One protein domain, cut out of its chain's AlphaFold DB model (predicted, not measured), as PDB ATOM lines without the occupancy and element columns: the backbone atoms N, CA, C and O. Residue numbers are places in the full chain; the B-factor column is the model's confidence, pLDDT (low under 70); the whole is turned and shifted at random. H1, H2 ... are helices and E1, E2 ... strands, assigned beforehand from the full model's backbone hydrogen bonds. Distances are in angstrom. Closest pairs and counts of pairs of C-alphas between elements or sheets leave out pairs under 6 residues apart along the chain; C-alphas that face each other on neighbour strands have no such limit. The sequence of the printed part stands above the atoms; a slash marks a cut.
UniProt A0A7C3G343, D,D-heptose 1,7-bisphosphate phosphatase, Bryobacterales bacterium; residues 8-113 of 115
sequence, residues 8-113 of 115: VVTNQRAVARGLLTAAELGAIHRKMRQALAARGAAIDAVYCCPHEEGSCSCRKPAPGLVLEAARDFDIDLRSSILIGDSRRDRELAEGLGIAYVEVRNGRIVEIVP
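AT A GLANCE: This is residues 8 to 113 of the 115 residues of the protein "D,D-heptose 1,7-bisphosphate phosphatase" of Bryobacterales bacterium (UniProt A0A7C3G343). A three-stranded sheet, E3 E4 E5, with H4 over one face, makes one part; the other is a parallel strand pair, E1 and E2, near the middle of the domain, with H3 on one side of it and the long H2 on the other. Residues 35 to 40 at the far end of H2 stick out. The printed part has 106 residues, its elements running E1 H1 H2 E2 H3 E3 H4 E4 E5, four helices and five strands; the larger sheet is mixed, and the class is mixed, helices and strands. It is compact, with a radius of gyration of the C-alphas of 14.3 A and spans of 37 by 37 by 30 A.

HOW THE PARTS SIT: E4, residues 99 to 104, is the inner strand between E3, residues 81 to 84, and E5, residues 107 to 112. E3 and E4 are parallel, with N 82 and O 99 2.8 A apart; E4 and E5 are an antiparallel hairpin, with N 102 and O 110 2.9 A apart. H4, residues 87 to 96, is on this sheet at a height of 8.7 A, over E3 and E4, along the strands; E3, H4 and E4 form a strand-helix-strand unit, parallel strands joined through a helix, with a right-handed crossover. E1, residues 8 to 11, is near E3. It is parallel to E2, residues 45 to 49, with N 10 and O 47 2.9 A apart; E1, H1, residues 13 to 16, H2, residues 22 to 37, and E2 form a second strand-helix-strand unit, and its crossover is right-handed. H1 and H2 are close but not clearly touching: their closest C-alphas, of Val 15 and Ala 22, are 7.0 A apart. For H3, residues 64 to 73, and E2 the closest C-alphas are those of Tyr 47 and Leu 65, 6.1 A. Every O i to N i+4 pair is within hydrogen-bond range in H2, H3 and H4; H1 is too short for one.

IN THESE COORDINATES: E1 begins at C-alpha 8 (-21.846, 6.442, 20.514), and E5 ends at C-alpha 112 (-3.282, 1.884, 22.787). H2 is 22.3 A long, E4 16.9 A, E5 14.7 A, H4 14.4 A and H3 14.3 A.

THE WHOLE: The C-alphas farthest apart, of Gly 18 and Pro 113, are 37.8 A apart. The link from E2 to H3, residues 50 to 63, is long. The printed part has no cut, and no printed residue is under 70 in pLDDT.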
ATOM      1  N   VAL A   8     -22.318   5.126  20.065       98.31
ATOM      2  CA  VAL A   8     -21.846   6.442  20.514       98.31
ATOM      3  C   VAL A   8     -22.093   6.587  22.009       98.31
ATOM      4  O   VAL A   8     -23.229   6.476  22.457       98.31
ATOM      5  N   VAL A   9     -21.050   6.920  22.773       98.06
ATOM      6  CA  VAL A   9     -21.151   7.270  24.199       98.06
ATOM      7  C   VAL A   9     -20.622   8.686  24.410       98.06
ATOM      8  O   VAL A   9     -19.448   8.966  24.152       98.06
ATOM      9  N   THR A  10     -21.470   9.609  24.871       97.25
ATOM     10  CA  THR A  10     -21.161  11.049  24.869       97.25
ATOM     11  C   THR A  10     -21.550  11.779  26.160       97.25
ATOM     12  O   THR A  10     -22.563  11.483  26.788       97.25
ATOM     13  N   ASN A  11     -20.742  12.770  26.555       96.56
ATOM     14  CA  ASN A  11     -21.025  13.674  27.673       96.56
ATOM     15  C   ASN A  11     -21.637  14.977  27.126       96.56
ATOM     16  O   ASN A  11     -20.920  15.794  26.552       96.56
ATOM     17  N   GLN A  12     -22.927  15.227  27.355       95.56
ATOM     18  CA  GLN A  12     -23.640  16.416  26.867       95.56
ATOM     19  C   GLN A  12     -23.917  17.403  28.001       95.56
ATOM     20  O   GLN A  12     -25.055  17.633  28.405       95.56
ATOM     21  N   ARG A  13     -22.850  18.049  28.494       92.62
ATOM     22  CA  ARG A  13     -22.948  19.059  29.571       92.62
ATOM     23  C   ARG A  13     -23.873  20.237  29.230       92.62
ATOM     24  O   ARG A  13     -24.320  20.937  30.124       92.62
ATOM     25  N   ALA A  14     -24.107  20.494  27.939       93.94
ATOM     26  CA  ALA A  14     -25.009  21.552  27.491       93.94
ATOM     27  C   ALA A  14     -26.437  21.332  28.013       93.94
ATOM     28  O   ALA A  14     -27.107  22.305  28.345       93.94
ATOM     29  N   VAL A  15     -26.849  20.068  28.171       92.88
ATOM     30  CA  VAL A  15     -28.143  19.716  28.762       92.88
ATOM     31  C   VAL A  15     -28.178  20.073  30.246       92.88
ATOM     32  O   VAL A  15     -29.092  20.770  30.674       92.88
ATOM     33  N   ALA A  16     -27.142  19.705  31.008       89.88
ATOM     34  CA  ALA A  16     -27.025  20.046  32.431       89.88
ATOM     35  C   ALA A  16     -27.134  21.556  32.689       89.88
ATOM     36  O   ALA A  16     -27.685  21.996  33.692       89.88
ATOM     37  N   ARG A  17     -26.602  22.351  31.756       92.81
ATOM     38  CA  ARG A  17     -26.564  23.816  31.834       92.81
ATOM     39  C   ARG A  17     -27.815  24.499  31.284       92.81
ATOM     40  O   ARG A  17     -27.830  25.723  31.210       92.81
ATOM     41  N   GLY A  18     -28.818  23.741  30.838       93.06
ATOM     42  CA  GLY A  18     -30.023  24.289  30.208       93.06
ATOM     43  C   GLY A  18     -29.770  24.980  28.862       93.06
ATOM     44  O   GLY A  18     -30.637  25.693  28.374       93.06
ATOM     45  N   LEU A  19     -28.594  24.777  28.256       95.81
ATOM     46  CA  LEU A  19     -28.230  25.327  26.942       95.81
ATOM     47  C   LEU A  19     -28.770  24.479  25.786       95.81
ATOM     48  O   LEU A  19     -28.705  24.897  24.634       95.81
ATOM     49  N   LEU A  20     -29.217  23.260  26.089       95.50
ATOM     50  CA  LEU A  20     -29.757  22.317  25.126       95.50
ATOM     51  C   LEU A  20     -30.848  21.480  25.795       95.50
ATOM     52  O   LEU A  20     -30.608  20.825  26.807       95.50
ATOM     53  N   THR A  21     -32.040  21.461  25.222       95.44
ATOM     54  CA  THR A  21     -33.117  20.570  25.659       95.44
ATOM     55  C   THR A  21     -32.875  19.138  25.171       95.44
ATOM     56  O   THR A  21     -32.173  18.891  24.187       95.44
ATOM     57  N   ALA A  22     -33.518  18.161  25.815       91.88
ATOM     58  CA  ALA A  22     -33.482  16.772  25.352       91.88
ATOM     59  C   ALA A  22     -34.029  16.617  23.916       91.88
ATOM     60  O   ALA A  22     -33.520  15.807  23.137       91.88
ATOM     61  N   ALA A  23     -35.029  17.423  23.540       95.19
ATOM     62  CA  ALA A  23     -35.607  17.417  22.199       95.19
ATOM     63  C   ALA A  23     -34.620  17.930  21.135       95.19
ATOM     64  O   ALA A  23     -34.478  17.304  20.079       95.19
ATOM     65  N   GLU A  24     -33.905  19.021  21.421       97.50
ATOM     66  CA  GLU A  24     -32.871  19.568  20.533       97.50
ATOM     67  C   GLU A  24     -31.687  18.610  20.395       97.50
ATOM     68  O   GLU A  24     -31.228  18.351  19.281       97.50
ATOM     69  N   LEU A  25     -31.244  17.999  21.498       96.50
ATOM     70  CA  LEU A  25     -30.220  16.957  21.450       96.50
ATOM     71  C   LEU A  25     -30.670  15.771  20.583       96.50
ATOM     72  O   LEU A  25     -29.915  15.283  19.739       96.50
ATOM     73  N   GLY A  26     -31.926  15.345  20.729       96.06
ATOM     74  CA  GLY A  26     -32.525  14.323  19.875       96.06
ATOM     75  C   GLY A  26     -32.513  14.712  18.393       96.06
ATOM     76  O   GLY A  26     -32.223  13.870  17.541       96.06
ATOM     77  N   ALA A  27     -32.769  15.981  18.062       97.69
ATOM     78  CA  ALA A  27     -32.690  16.480  16.688       97.69
ATOM     79  C   ALA A  27     -31.257  16.431  16.130       97.69
ATOM     80  O   ALA A  27     -31.062  16.004  14.989       97.69
ATOM     81  N   ILE A  28     -30.253  16.782  16.941       97.44
ATOM     82  CA  ILE A  28     -28.833  16.670  16.577       97.44
ATOM     83  C   ILE A  28     -28.470  15.210  16.279       97.44
ATOM     84  O   ILE A  28     -27.894  14.917  15.229       97.44
ATOM     85  N   HIS A  29     -28.860  14.276  17.150       97.12
ATOM     86  CA  HIS A  29     -28.593  12.851  16.942       97.12
ATOM     87  C   HIS A  29     -29.291  12.296  15.695       97.12
ATOM     88  O   HIS A  29     -28.689  11.510  14.959       97.12
ATOM     89  N   ARG A  30     -30.529  12.723  15.405       97.50
ATOM     90  CA  ARG A  30     -31.223  12.348  14.160       97.50
ATOM     91  C   ARG A  30     -30.471  12.843  12.928       97.50
ATOM     92  O   ARG A  30     -30.234  12.053  12.018       97.50
ATOM     93  N   LYS A  31     -30.040  14.107  12.923       98.12
ATOM     94  CA  LYS A  31     -29.258  14.681  11.819       98.12
ATOM     95  C   LYS A  31     -27.938  13.932  11.609       98.12
ATOM     96  O   LYS A  31     -27.590  13.626  10.471       98.12
ATOM     97  N   MET A  32     -27.231  13.589  12.689       97.75
ATOM     98  CA  MET A  32     -26.010  12.773  12.641       97.75
ATOM     99  C   MET A  32     -26.271  11.407  11.992       97.75
ATOM    100  O   MET A  32     -25.576  11.032  11.049       97.75
ATOM    101  N   ARG A  33     -27.296  10.680  12.460       97.75
ATOM    102  CA  ARG A  33     -27.670   9.367  11.912       97.75
ATOM    103  C   ARG A  33     -28.026   9.450  10.425       97.75
ATOM    104  O   ARG A  33     -27.549   8.633   9.649       97.75
ATOM    105  N   GLN A  34     -28.802  10.456  10.018       97.81
ATOM    106  CA  GLN A  34     -29.172  10.671   8.612       97.81
ATOM    107  C   GLN A  34     -27.953  10.953   7.724       97.81
ATOM    108  O   GLN A  34     -27.828  10.369   6.650       97.81
ATOM    109  N   ALA A  35     -27.033  11.809   8.180       97.88
ATOM    110  CA  ALA A  35     -25.824  12.143   7.428       97.88
ATOM    111  C   ALA A  35     -24.896  10.931   7.230       97.88
ATOM    112  O   ALA A  35     -24.274  10.797   6.175       97.88
ATOM    113  N   LEU A  36     -24.814  10.038   8.221       96.75
ATOM    114  CA  LEU A  36     -24.058   8.788   8.114       96.75
ATOM    115  C   LEU A  36     -24.768   7.762   7.226       96.75
ATOM    116  O   LEU A  36     -24.122   7.165   6.366       96.75
ATOM    117  N   ALA A  37     -26.090   7.622   7.359       96.38
ATOM    118  CA  ALA A  37     -26.886   6.703   6.547       96.38
ATOM    119  C   ALA A  37     -26.795   7.036   5.051       96.38
ATOM    120  O   ALA A  37     -26.615   6.141   4.230       96.38
ATOM    121  N   ALA A  38     -26.798   8.328   4.697       97.56
ATOM    122  CA  ALA A  38     -26.578   8.795   3.325       97.56
ATOM    123  C   ALA A  38     -25.208   8.384   2.741       97.56
ATOM    124  O   ALA A  38     -24.997   8.465   1.535       97.56
ATOM    125  N   ARG A  39     -24.271   7.949   3.591       96.38
ATOM    126  CA  ARG A  39     -22.923   7.484   3.235       96.38
ATOM    127  C   ARG A  39     -22.740   5.980   3.478       96.38
ATOM    128  O   ARG A  39     -21.608   5.507   3.487       96.38
ATOM    129  N   GLY A  40     -23.827   5.239   3.707       94.62
ATOM    130  CA  GLY A  40     -23.794   3.795   3.960       94.62
ATOM    131  C   GLY A  40     -23.253   3.397   5.337       94.62
ATOM    132  O   GLY A  40     -22.892   2.239   5.530       94.62
ATOM    133  N   ALA A  41     -23.180   4.332   6.288       94.88
ATOM    134  CA  ALA A  41     -22.767   4.074   7.664       94.88
ATOM    135  C   ALA A  41     -23.968   4.127   8.619       94.88
ATOM    136  O   ALA A  41     -24.886   4.926   8.440       94.88
ATOM    137  N   ALA A  42     -23.943   3.302   9.663       94.31
ATOM    138  CA  ALA A  42     -24.990   3.244  10.676       94.31
ATOM    139  C   ALA A  42     -24.397   3.411  12.080       94.31
ATOM    140  O   ALA A  42     -23.249   3.053  12.327       94.31
ATOM    141  N   ILE A  43     -25.199   3.982  12.980       97.06
ATOM    142  CA  ILE A  43     -24.961   3.989  14.426       97.06
ATOM    143  C   ILE A  43     -26.079   3.158  15.035       97.06
ATOM    144  O   ILE A  43     -27.252   3.483  14.828       97.06
ATOM    145  N   ASP A  44     -25.731   2.139  15.806       97.38
ATOM    146  CA  ASP A  44     -26.708   1.247  16.422       97.38
ATOM    147  C   ASP A  44     -27.381   1.964  17.600       97.38
ATOM    148  O   ASP A  44     -28.593   2.200  17.590       97.38
ATOM    149  N   ALA A  45     -26.595   2.505  18.535       98.00
ATOM    150  CA  ALA A  45     -27.117   3.243  19.685       98.00
ATOM    151  C   ALA A  45     -26.326   4.511  20.020       98.00
ATOM    152  O   ALA A  45     -25.164   4.681  19.648       98.00
ATOM    153  N   VAL A  46     -26.996   5.424  20.726       98.25
ATOM    154  CA  VAL A  46     -26.385   6.632  21.289       98.25
ATOM    155  C   VAL A  46     -26.752   6.705  22.766       98.25
ATOM    156  O   VAL A  46     -27.918   6.897  23.094       98.25
ATOM    157  N   TYR A  47     -25.749   6.612  23.632       98.12
ATOM    158  CA  TYR A  47     -25.859   6.801  25.072       98.12
ATOM    159  C   TYR A  47     -25.287   8.158  25.450       98.12
ATOM    160  O   TYR A  47     -24.188   8.539  25.033       98.12
ATOM    161  N   CYS A  48     -26.039   8.913  26.241       97.38
ATOM    162  CA  CYS A  48     -25.717  10.295  26.543       97.38
ATOM    163  C   CYS A  48     -25.815  10.567  28.040       97.38
ATOM    164  O   CYS A  48     -26.860  10.354  28.644       97.38
ATOM    165  N   CYS A  49     -24.756  11.135  28.611       97.50
ATOM    166  CA  CYS A  49     -24.782  11.691  29.955       97.50
ATOM    167  C   CYS A  49     -25.187  13.173  29.885       97.50
ATOM    168  O   CYS A  49     -24.380  13.984  29.414       97.50
ATOM    169  N   PRO A  50     -26.364  13.565  30.405       96.00
ATOM    170  CA  PRO A  50     -26.789  14.960  30.459       96.00
ATOM    171  C   PRO A  50     -26.310  15.695  31.721       96.00
ATOM    172  O   PRO A  50     -26.690  16.841  31.911       96.00
ATOM    173  N   HIS A  51     -25.523  15.059  32.593       95.31
ATOM    174  CA  HIS A  51     -25.221  15.556  33.940       95.31
ATOM    175  C   HIS A  51     -23.882  16.309  34.055       95.31
ATOM    176  O   HIS A  51     -22.972  16.143  33.227       95.31
ATOM    177  N   GLU A  52     -23.752  17.109  35.119       93.38
ATOM    178  CA  GLU A  52     -22.502  17.764  35.520       93.38
ATOM    179  C   GLU A  52     -21.486  16.764  36.103       93.38
ATOM    180  O   GLU A  52     -21.796  15.616  36.436       93.38
ATOM    181  N   GLU A  53     -20.231  17.191  36.197       89.56
ATOM    182  CA  GLU A  53     -19.150  16.375  36.754       89.56
ATOM    183  C   GLU A  53     -19.374  16.046  38.239       89.56
ATOM    184  O   GLU A  53     -19.865  16.874  38.999       89.56
ATOM    185  N   GLY A  54     -19.073  14.805  38.639       90.38
ATOM    186  CA  GLY A  54     -19.263  14.324  40.014       90.38
ATOM    187  C   GLY A  54     -20.710  14.019  40.428       90.38
ATOM    188  O   GLY A  54     -20.926  13.596  41.557       90.38
ATOM    189  N   SER A  55     -21.697  14.197  39.541       93.50
ATOM    190  CA  SER A  55     -23.126  14.051  39.882       93.50
ATOM    191  C   SER A  55     -23.792  12.749  39.406       93.50
ATOM    192  O   SER A  55     -24.939  12.485  39.759       93.50
ATOM    193  N   CYS A  56     -23.103  11.916  38.617       95.75
ATOM    194  CA  CYS A  56     -23.599  10.599  38.200       95.75
ATOM    195  C   CYS A  56     -22.460   9.586  38.003       95.75
ATOM    196  O   CYS A  56     -21.298   9.956  37.855       95.75
ATOM    197  N   SER A  57     -22.817   8.305  37.896       96.38
ATOM    198  CA  SER A  57     -21.929   7.203  37.483       96.38
ATOM    199  C   SER A  57     -21.823   7.026  35.958       96.38
ATOM    200  O   SER A  57     -21.139   6.133  35.465       96.38
ATOM    201  N   CYS A  58     -22.525   7.867  35.205       96.81
ATOM    202  CA  CYS A  58     -22.696   7.782  33.761       96.81
ATOM    203  C   CYS A  58     -21.697   8.637  32.961       96.81
ATOM    204  O   CYS A  58     -21.377   8.333  31.815       96.81
ATOM    205  N   ARG A  59     -21.213   9.735  33.547       97.12
ATOM    206  CA  ARG A  59     -20.363  10.712  32.871       97.12
ATOM    207  C   ARG A  59     -18.951  10.165  32.763       97.12
ATOM    208  O   ARG A  59     -18.317   9.944  33.791       97.12
ATOM    209  N   LYS A  60     -18.417  10.056  31.545       97.44
ATOM    210  CA  LYS A  60     -17.012   9.661  31.339       97.44
ATOM    211  C   LYS A  60     -16.099  10.567  32.186       97.44
ATOM    212  O   LYS A  60     -16.323  11.784  32.143       97.44
ATOM    213  N   PRO A  61     -15.128  10.021  32.942       97.38
ATOM    214  CA  PRO A  61     -14.552   8.677  32.801       97.38
ATOM    215  C   PRO A  61     -15.312   7.553  33.531       97.38
ATOM    216  O   PRO A  61     -14.891   6.403  33.472       97.38
ATOM    217  N   ALA A  62     -16.428   7.842  34.205       97.81
ATOM    218  CA  ALA A  62     -17.231   6.798  34.829       97.81
ATOM    219  C   ALA A  62     -17.811   5.832  33.767       97.81
ATOM    220  O   ALA A  62     -18.194   6.274  32.677       97.81
ATOM    221  N   PRO A  63     -17.902   4.524  34.069       97.81
ATOM    222  CA  PRO A  63     -18.173   3.504  33.058       97.81
ATOM    223  C   PRO A  63     -19.657   3.280  32.762       97.81
ATOM    224  O   PRO A  63     -19.977   2.476  31.891       97.81
ATOM    225  N   GLY A  64     -20.567   3.964  33.466       98.12
ATOM    226  CA  GLY A  64     -21.992   3.634  33.496       98.12
ATOM    227  C   GLY A  64     -22.624   3.447  32.118       98.12
ATOM    228  O   GLY A  64     -23.246   2.418  31.887       98.12
ATOM    229  N   LEU A  65     -22.401   4.378  31.183       98.38
ATOM    230  CA  LEU A  65     -22.997   4.298  29.842       98.38
ATOM    231  C   LEU A  65     -22.396   3.190  28.965       98.38
ATOM    232  O   LEU A  65     -23.100   2.625  28.136       98.38
ATOM    233  N   VAL A  66     -21.106   2.872  29.123       98.44
ATOM    234  CA  VAL A  66     -20.486   1.755  28.385       98.44
ATOM    235  C   VAL A  66     -20.994   0.423  28.928       98.44
ATOM    236  O   VAL A  66     -21.286  -0.476  28.149       98.44
ATOM    237  N   LEU A  67     -21.143   0.304  30.249       98.38
ATOM    238  CA  LEU A  67     -21.702  -0.896  30.877       98.38
ATOM    239  C   LEU A  67     -23.187  -1.077  30.551       98.38
ATOM    240  O   LEU A  67     -23.646  -2.203  30.401       98.38
ATOM    241  N   GLU A  68     -23.938   0.017  30.429       98.56
ATOM    242  CA  GLU A  68     -25.316  -0.001  29.939       98.56
ATOM    243  C   GLU A  68     -25.375  -0.518  28.500       98.56
ATOM    244  O   GLU A  68     -26.028  -1.528  28.256       98.56
ATOM    245  N   ALA A  69     -24.581   0.060  27.592       98.50
ATOM    246  CA  ALA A  69     -24.482  -0.416  26.217       98.50
ATOM    247  C   ALA A  69     -24.077  -1.893  26.123       98.50
ATOM    248  O   ALA A  69     -24.629  -2.630  25.310       98.50
ATOM    249  N   ALA A  70     -23.131  -2.331  26.957       98.12
ATOM    250  CA  ALA A  70     -22.683  -3.715  26.961       98.12
ATOM    251  C   ALA A  70     -23.777  -4.692  27.390       98.12
ATOM    252  O   ALA A  70     -23.861  -5.776  26.826       98.12
ATOM    253  N   ARG A  71     -24.637  -4.306  28.339       98.38
ATOM    254  CA  ARG A  71     -25.787  -5.123  28.744       98.38
ATOM    255  C   ARG A  71     -26.877  -5.150  27.679       98.38
ATOM    256  O   ARG A  71     -27.376  -6.223  27.371       98.38
ATOM    257  N   ASP A  72     -27.219  -3.997  27.115       98.50
ATOM    258  CA  ASP A  72     -28.329  -3.875  26.162       98.50
ATOM    259  C   ASP A  72     -28.057  -4.609  24.839       98.50
ATOM    260  O   ASP A  72     -28.989  -5.033  24.158       98.50
ATOM    261  N   PHE A  73     -26.780  -4.767  24.483       97.81
ATOM    262  CA  PHE A  73     -26.338  -5.354  23.216       97.81
ATOM    263  C   PHE A  73     -25.485  -6.624  23.370       97.81
ATOM    264  O   PHE A  73     -24.966  -7.107  22.366       97.81
ATOM    265  N   ASP A  74     -25.325  -7.146  24.590       97.12
ATOM    266  CA  ASP A  74     -24.478  -8.312  24.899       97.12
ATOM    267  C   ASP A  74     -23.042  -8.178  24.338       97.12
ATOM    268  O   ASP A  74     -22.522  -9.029  23.616       97.12
ATOM    269  N   ILE A  75     -22.404  -7.033  24.610       97.19
ATOM    270  CA  ILE A  75     -21.089  -6.687  24.049       97.19
ATOM    271  C   ILE A  75     -19.969  -7.262  24.914       97.19
ATOM    272  O   ILE A  75     -19.835  -6.914  26.089       97.19
ATOM    273  N   ASP A  76     -19.058  -8.016  24.294       95.81
ATOM    274  CA  ASP A  76     -17.750  -8.299  24.886       95.81
ATOM    275  C   ASP A  76     -16.830  -7.066  24.785       95.81
ATOM    276  O   ASP A  76     -16.292  -6.701  23.730       95.81
ATOM    277  N   LEU A  77     -16.631  -6.403  25.924       95.44
ATOM    278  CA  LEU A  77     -15.761  -5.232  26.028       95.44
ATOM    279  C   LEU A  77     -14.283  -5.565  25.757       95.44
ATOM    280  O   LEU A  77     -13.551  -4.702  25.274       95.44
ATOM    281  N   ARG A  78     -13.831  -6.808  25.977       92.44
ATOM    282  CA  ARG A  78     -12.439  -7.220  25.699       92.44
ATOM    283  C   ARG A  78     -12.149  -7.352  24.204       92.44
ATOM    284  O   ARG A  78     -10.988  -7.223  23.789       92.44
ATOM    285  N   SER A  79     -13.182  -7.595  23.399       93.81
ATOM    286  CA  SER A  79     -13.128  -7.555  21.934       93.81
ATOM    287  C   SER A  79     -13.534  -6.198  21.351       93.81
ATOM    288  O   SER A  79     -13.621  -6.058  20.132       93.81
ATOM    289  N   SER A  80     -13.792  -5.201  22.199       97.06
ATOM    290  CA  SER A  80     -14.214  -3.867  21.780       97.06
ATOM    291  C   SER A  80     -13.039  -2.897  21.653       97.06
ATOM    292  O   SER A  80     -11.951  -3.107  22.196       97.06
ATOM    293  N   ILE A  81     -13.280  -1.802  20.931       97.69
ATOM    294  CA  ILE A  81     -12.354  -0.678  20.789       97.69
ATOM    295  C   ILE A  81     -13.111   0.593  21.169       97.69
ATOM    296  O   ILE A  81     -14.191   0.856  20.639       97.69
ATOM    297  N   LEU A  82     -12.537   1.397  22.061       98.12
ATOM    298  CA  LEU A  82     -13.037   2.727  22.385       98.12
ATOM    299  C   LEU A  82     -12.274   3.760  21.551       98.12
ATOM    300  O   LEU A  82     -11.049   3.825  21.595       98.12
ATOM    301  N   ILE A  83     -13.004   4.575  20.792       98.25
ATOM    302  CA  ILE A  83     -12.438   5.639  19.954       98.25
ATOM    303  C   ILE A  83     -12.841   6.985  20.559       98.25
ATOM    304  O   ILE A  83     -14.030   7.232  20.764       98.25
ATOM    305  N   GLY A  84     -11.872   7.854  20.846       97.62
ATOM    306  CA  GLY A  84     -12.127   9.137  21.503       97.62
ATOM    307  C   GLY A  84     -11.008  10.155  21.314       97.62
ATOM    308  O   GLY A  84      -9.978   9.864  20.711       97.62
ATOM    309  N   ASP A  85     -11.230  11.367  21.807       96.69
ATOM    310  CA  ASP A  85     -10.317  12.507  21.653       96.69
ATOM    311  C   ASP A  85      -9.944  13.162  22.991       96.69
ATOM    312  O   ASP A  85      -9.179  14.129  23.028       96.69
ATOM    313  N   SER A  86     -10.475  12.654  24.107       95.31
ATOM    314  CA  SER A  86     -10.306  13.267  25.416       95.31
ATOM    315  C   SER A  86      -9.613  12.348  26.418       95.31
ATOM    316  O   SER A  86      -9.728  11.125  26.376       95.31
ATOM    317  N   ARG A  87      -8.954  12.955  27.414       96.38
ATOM    318  CA  ARG A  87      -8.342  12.220  28.534       96.38
ATOM    319  C   ARG A  87      -9.343  11.297  29.244       96.38
ATOM    320  O   ARG A  87      -8.983  10.205  29.652       96.38
ATOM    321  N   ARG A  88     -10.608  11.716  29.328       97.00
ATOM    322  CA  ARG A  88     -11.687  10.950  29.971       97.00
ATOM    323  C   ARG A  88     -12.064   9.688  29.198       97.00
ATOM    324  O   ARG A  88     -12.500   8.724  29.813       97.00
ATOM    325  N   ASP A  89     -11.917   9.698  27.874       97.81
ATOM    326  CA  ASP A  89     -12.142   8.514  27.038       97.81
ATOM    327  C   ASP A  89     -11.042   7.480  27.266       97.81
ATOM    328  O   ASP A  89     -11.331   6.298  27.443       97.81
ATOM    329  N   ARG A  90      -9.792   7.949  27.347       97.31
ATOM    330  CA  ARG A  90      -8.636   7.113  27.679       97.31
ATOM    331  C   ARG A  90      -8.757   6.499  29.074       97.31
ATOM    332  O   ARG A  90      -8.652   5.287  29.202       97.31
ATOM    333  N   GLU A  91      -9.034   7.312  30.094       97.50
ATOM    334  CA  GLU A  91      -9.225   6.854  31.482       97.50
ATOM    335  C   GLU A  91     -10.349   5.805  31.583       97.50
ATOM    336  O   GLU A  91     -10.204   4.797  32.274       97.50
ATOM    337  N   LEU A  92     -11.452   6.007  30.856       97.62
ATOM    338  CA  LEU A  92     -12.549   5.044  30.770       97.62
ATOM    339  C   LEU A  92     -12.114   3.724  30.117       97.62
ATOM    340  O   LEU A  92     -12.408   2.654  30.646       97.62
ATOM    341  N   ALA A  93     -11.432   3.792  28.972       97.81
ATOM    342  CA  ALA A  93     -10.964   2.603  28.268       97.81
ATOM    343  C   ALA A  93      -9.974   1.799  29.126       97.81
ATOM    344  O   ALA A  93     -10.123   0.585  29.258       97.81
ATOM    345  N   GLU A  94      -9.027   2.482  29.773       96.25
ATOM    346  CA  GLU A  94      -8.061   1.883  30.699       96.25
ATOM    347  C   GLU A  94      -8.765   1.229  31.897       96.25
ATOM    348  O   GLU A  94      -8.469   0.080  32.227       96.25
ATOM    349  N   GLY A  95      -9.746   1.910  32.501       96.25
ATOM    350  CA  GLY A  95     -10.525   1.386  33.626       96.25
ATOM    351  C   GLY A  95     -11.375   0.155  33.292       96.25
ATOM    352  O   GLY A  95     -11.714  -0.611  34.193       96.25
ATOM    353  N   LEU A  96     -11.698  -0.059  32.013       96.12
ATOM    354  CA  LEU A  96     -12.473  -1.209  31.532       96.12
ATOM    355  C   LEU A  96     -11.629  -2.263  30.795       96.12
ATOM    356  O   LEU A  96     -12.171  -3.286  30.378       96.12
ATOM    357  N   GLY A  97     -10.321  -2.044  30.626       95.88
ATOM    358  CA  GLY A  97      -9.452  -2.948  29.864       95.88
ATOM    359  C   GLY A  97      -9.795  -3.028  28.369       95.88
ATOM    360  O   GLY A  97      -9.584  -4.066  27.743       95.88
ATOM    361  N   ILE A  98     -10.339  -1.950  27.799       97.25
ATOM    362  CA  ILE A  98     -10.715  -1.846  26.382       97.25
ATOM    363  C   ILE A  98      -9.530  -1.261  25.603       97.25
ATOM    364  O   ILE A  98      -8.842  -0.365  26.092       97.25
ATOM    365  N   ALA A  99      -9.289  -1.736  24.376       97.94
ATOM    366  CA  ALA A  99      -8.327  -1.082  23.489       97.94
ATOM    367  C   ALA A  99      -8.787   0.353  23.176       97.94
ATOM    368  O   ALA A  99      -9.970   0.584  22.925       97.94
ATOM    369  N   TYR A 100      -7.867   1.314  23.158       98.12
ATOM    370  CA  TYR A 100      -8.184   2.723  22.939       98.12
ATOM    371  C   TYR A 100      -7.519   3.252  21.672       98.12
ATOM    372  O   TYR A 100      -6.348   2.994  21.415       98.12
ATOM    373  N   VAL A 101      -8.262   4.020  20.880       98.44
ATOM    374  CA  VAL A 101      -7.730   4.746  19.725       98.44
ATOM    375  C   VAL A 101      -7.989   6.227  19.930       98.44
ATOM    376  O   VAL A 101      -9.140   6.671  19.948       98.44
ATOM    377  N   GLU A 102      -6.909   6.994  20.059       98.19
ATOM    378  CA  GLU A 102      -6.998   8.445  20.114       98.19
ATOM    379  C   GLU A 102      -7.147   9.003  18.702       98.19
ATOM    380  O   GLU A 102      -6.338   8.724  17.811       98.19
ATOM    381  N   VAL A 103      -8.163   9.839  18.507       98.12
ATOM    382  CA  VAL A 103      -8.380  10.578  17.267       98.12
ATOM    383  C   VAL A 103      -8.371  12.076  17.526       98.12
ATOM    384  O   VAL A 103      -8.959  12.565  18.483       98.12
ATOM    385  N   ARG A 104      -7.732  12.841  16.640       95.31
ATOM    386  CA  ARG A 104      -7.797  14.310  16.633       95.31
ATOM    387  C   ARG A 104      -7.979  14.800  15.212       95.31
ATOM    388  O   ARG A 104      -7.287  14.347  14.304       95.31
ATOM    389  N   ASN A 105      -8.911  15.730  15.006       92.62
ATOM    390  CA  ASN A 105      -9.204  16.308  13.687       92.62
ATOM    391  C   ASN A 105      -9.415  15.241  12.590       92.62
ATOM    392  O   ASN A 105      -8.930  15.383  11.468       92.62
ATOM    393  N   GLY A 106     -10.091  14.138  12.933       89.50
ATOM    394  CA  GLY A 106     -10.383  13.037  12.008       89.50
ATOM    395  C   GLY A 106      -9.195  12.130  11.666       89.50
ATOM    396  O   GLY A 106      -9.298  11.342  10.729       89.50
ATOM    397  N   ARG A 107      -8.071  12.225  12.387       95.31
ATOM    398  CA  ARG A 107      -6.888  11.376  12.190       95.31
ATOM    399  C   ARG A 107      -6.577  10.578  13.446       95.31
ATOM    400  O   ARG A 107      -6.736  11.096  14.547       95.31
ATOM    401  N   ILE A 108      -6.103   9.348  13.262       97.75
ATOM    402  CA  ILE A 108      -5.561   8.524  14.346       97.75
ATOM    403  C   ILE A 108      -4.258   9.165  14.824       97.75
ATOM    404  O   ILE A 108      -3.385   9.477  14.013       97.75
ATOM    405  N   VAL A 109      -4.159   9.374  16.133       97.38
ATOM    406  CA  VAL A 109      -2.976   9.919  16.809       97.38
ATOM    407  C   VAL A 109      -2.214   8.810  17.521       97.38
ATOM    408  O   VAL A 109      -0.996   8.730  17.400       97.38
ATOM    409  N   GLU A 110      -2.928   7.937  18.229       97.12
ATOM    410  CA  GLU A 110      -2.346   6.847  19.009       97.12
ATOM    411  C   GLU A 110      -3.286   5.636  18.979       97.12
ATOM    412  O   GLU A 110      -4.509   5.787  18.987       97.12
ATOM    413  N   ILE A 111      -2.711   4.432  18.957       97.12
ATOM    414  CA  ILE A 111      -3.429   3.176  19.190       97.12
ATOM    415  C   ILE A 111      -2.833   2.553  20.447       97.12
ATOM    416  O   ILE A 111      -1.674   2.145  20.458       97.12
ATOM    417  N   VAL A 112      -3.636   2.479  21.501       95.69
ATOM    418  CA  VAL A 112      -3.282   1.884  22.787       95.69
ATOM    419  C   VAL A 112      -3.938   0.501  22.857       95.69
ATOM    420  O   VAL A 112      -5.167   0.407  22.936       95.69
ATOM    421  N   PRO A 113      -3.165  -0.597  22.795       92.56
ATOM    422  CA  PRO A 113      -3.731  -1.935  22.903       92.56
ATOM    423  C   PRO A 113      -4.313  -2.164  24.302       92.56
ATOM    424  O   PRO A 113      -3.901  -1.533  25.278       92.56
TER     425      PRO A 113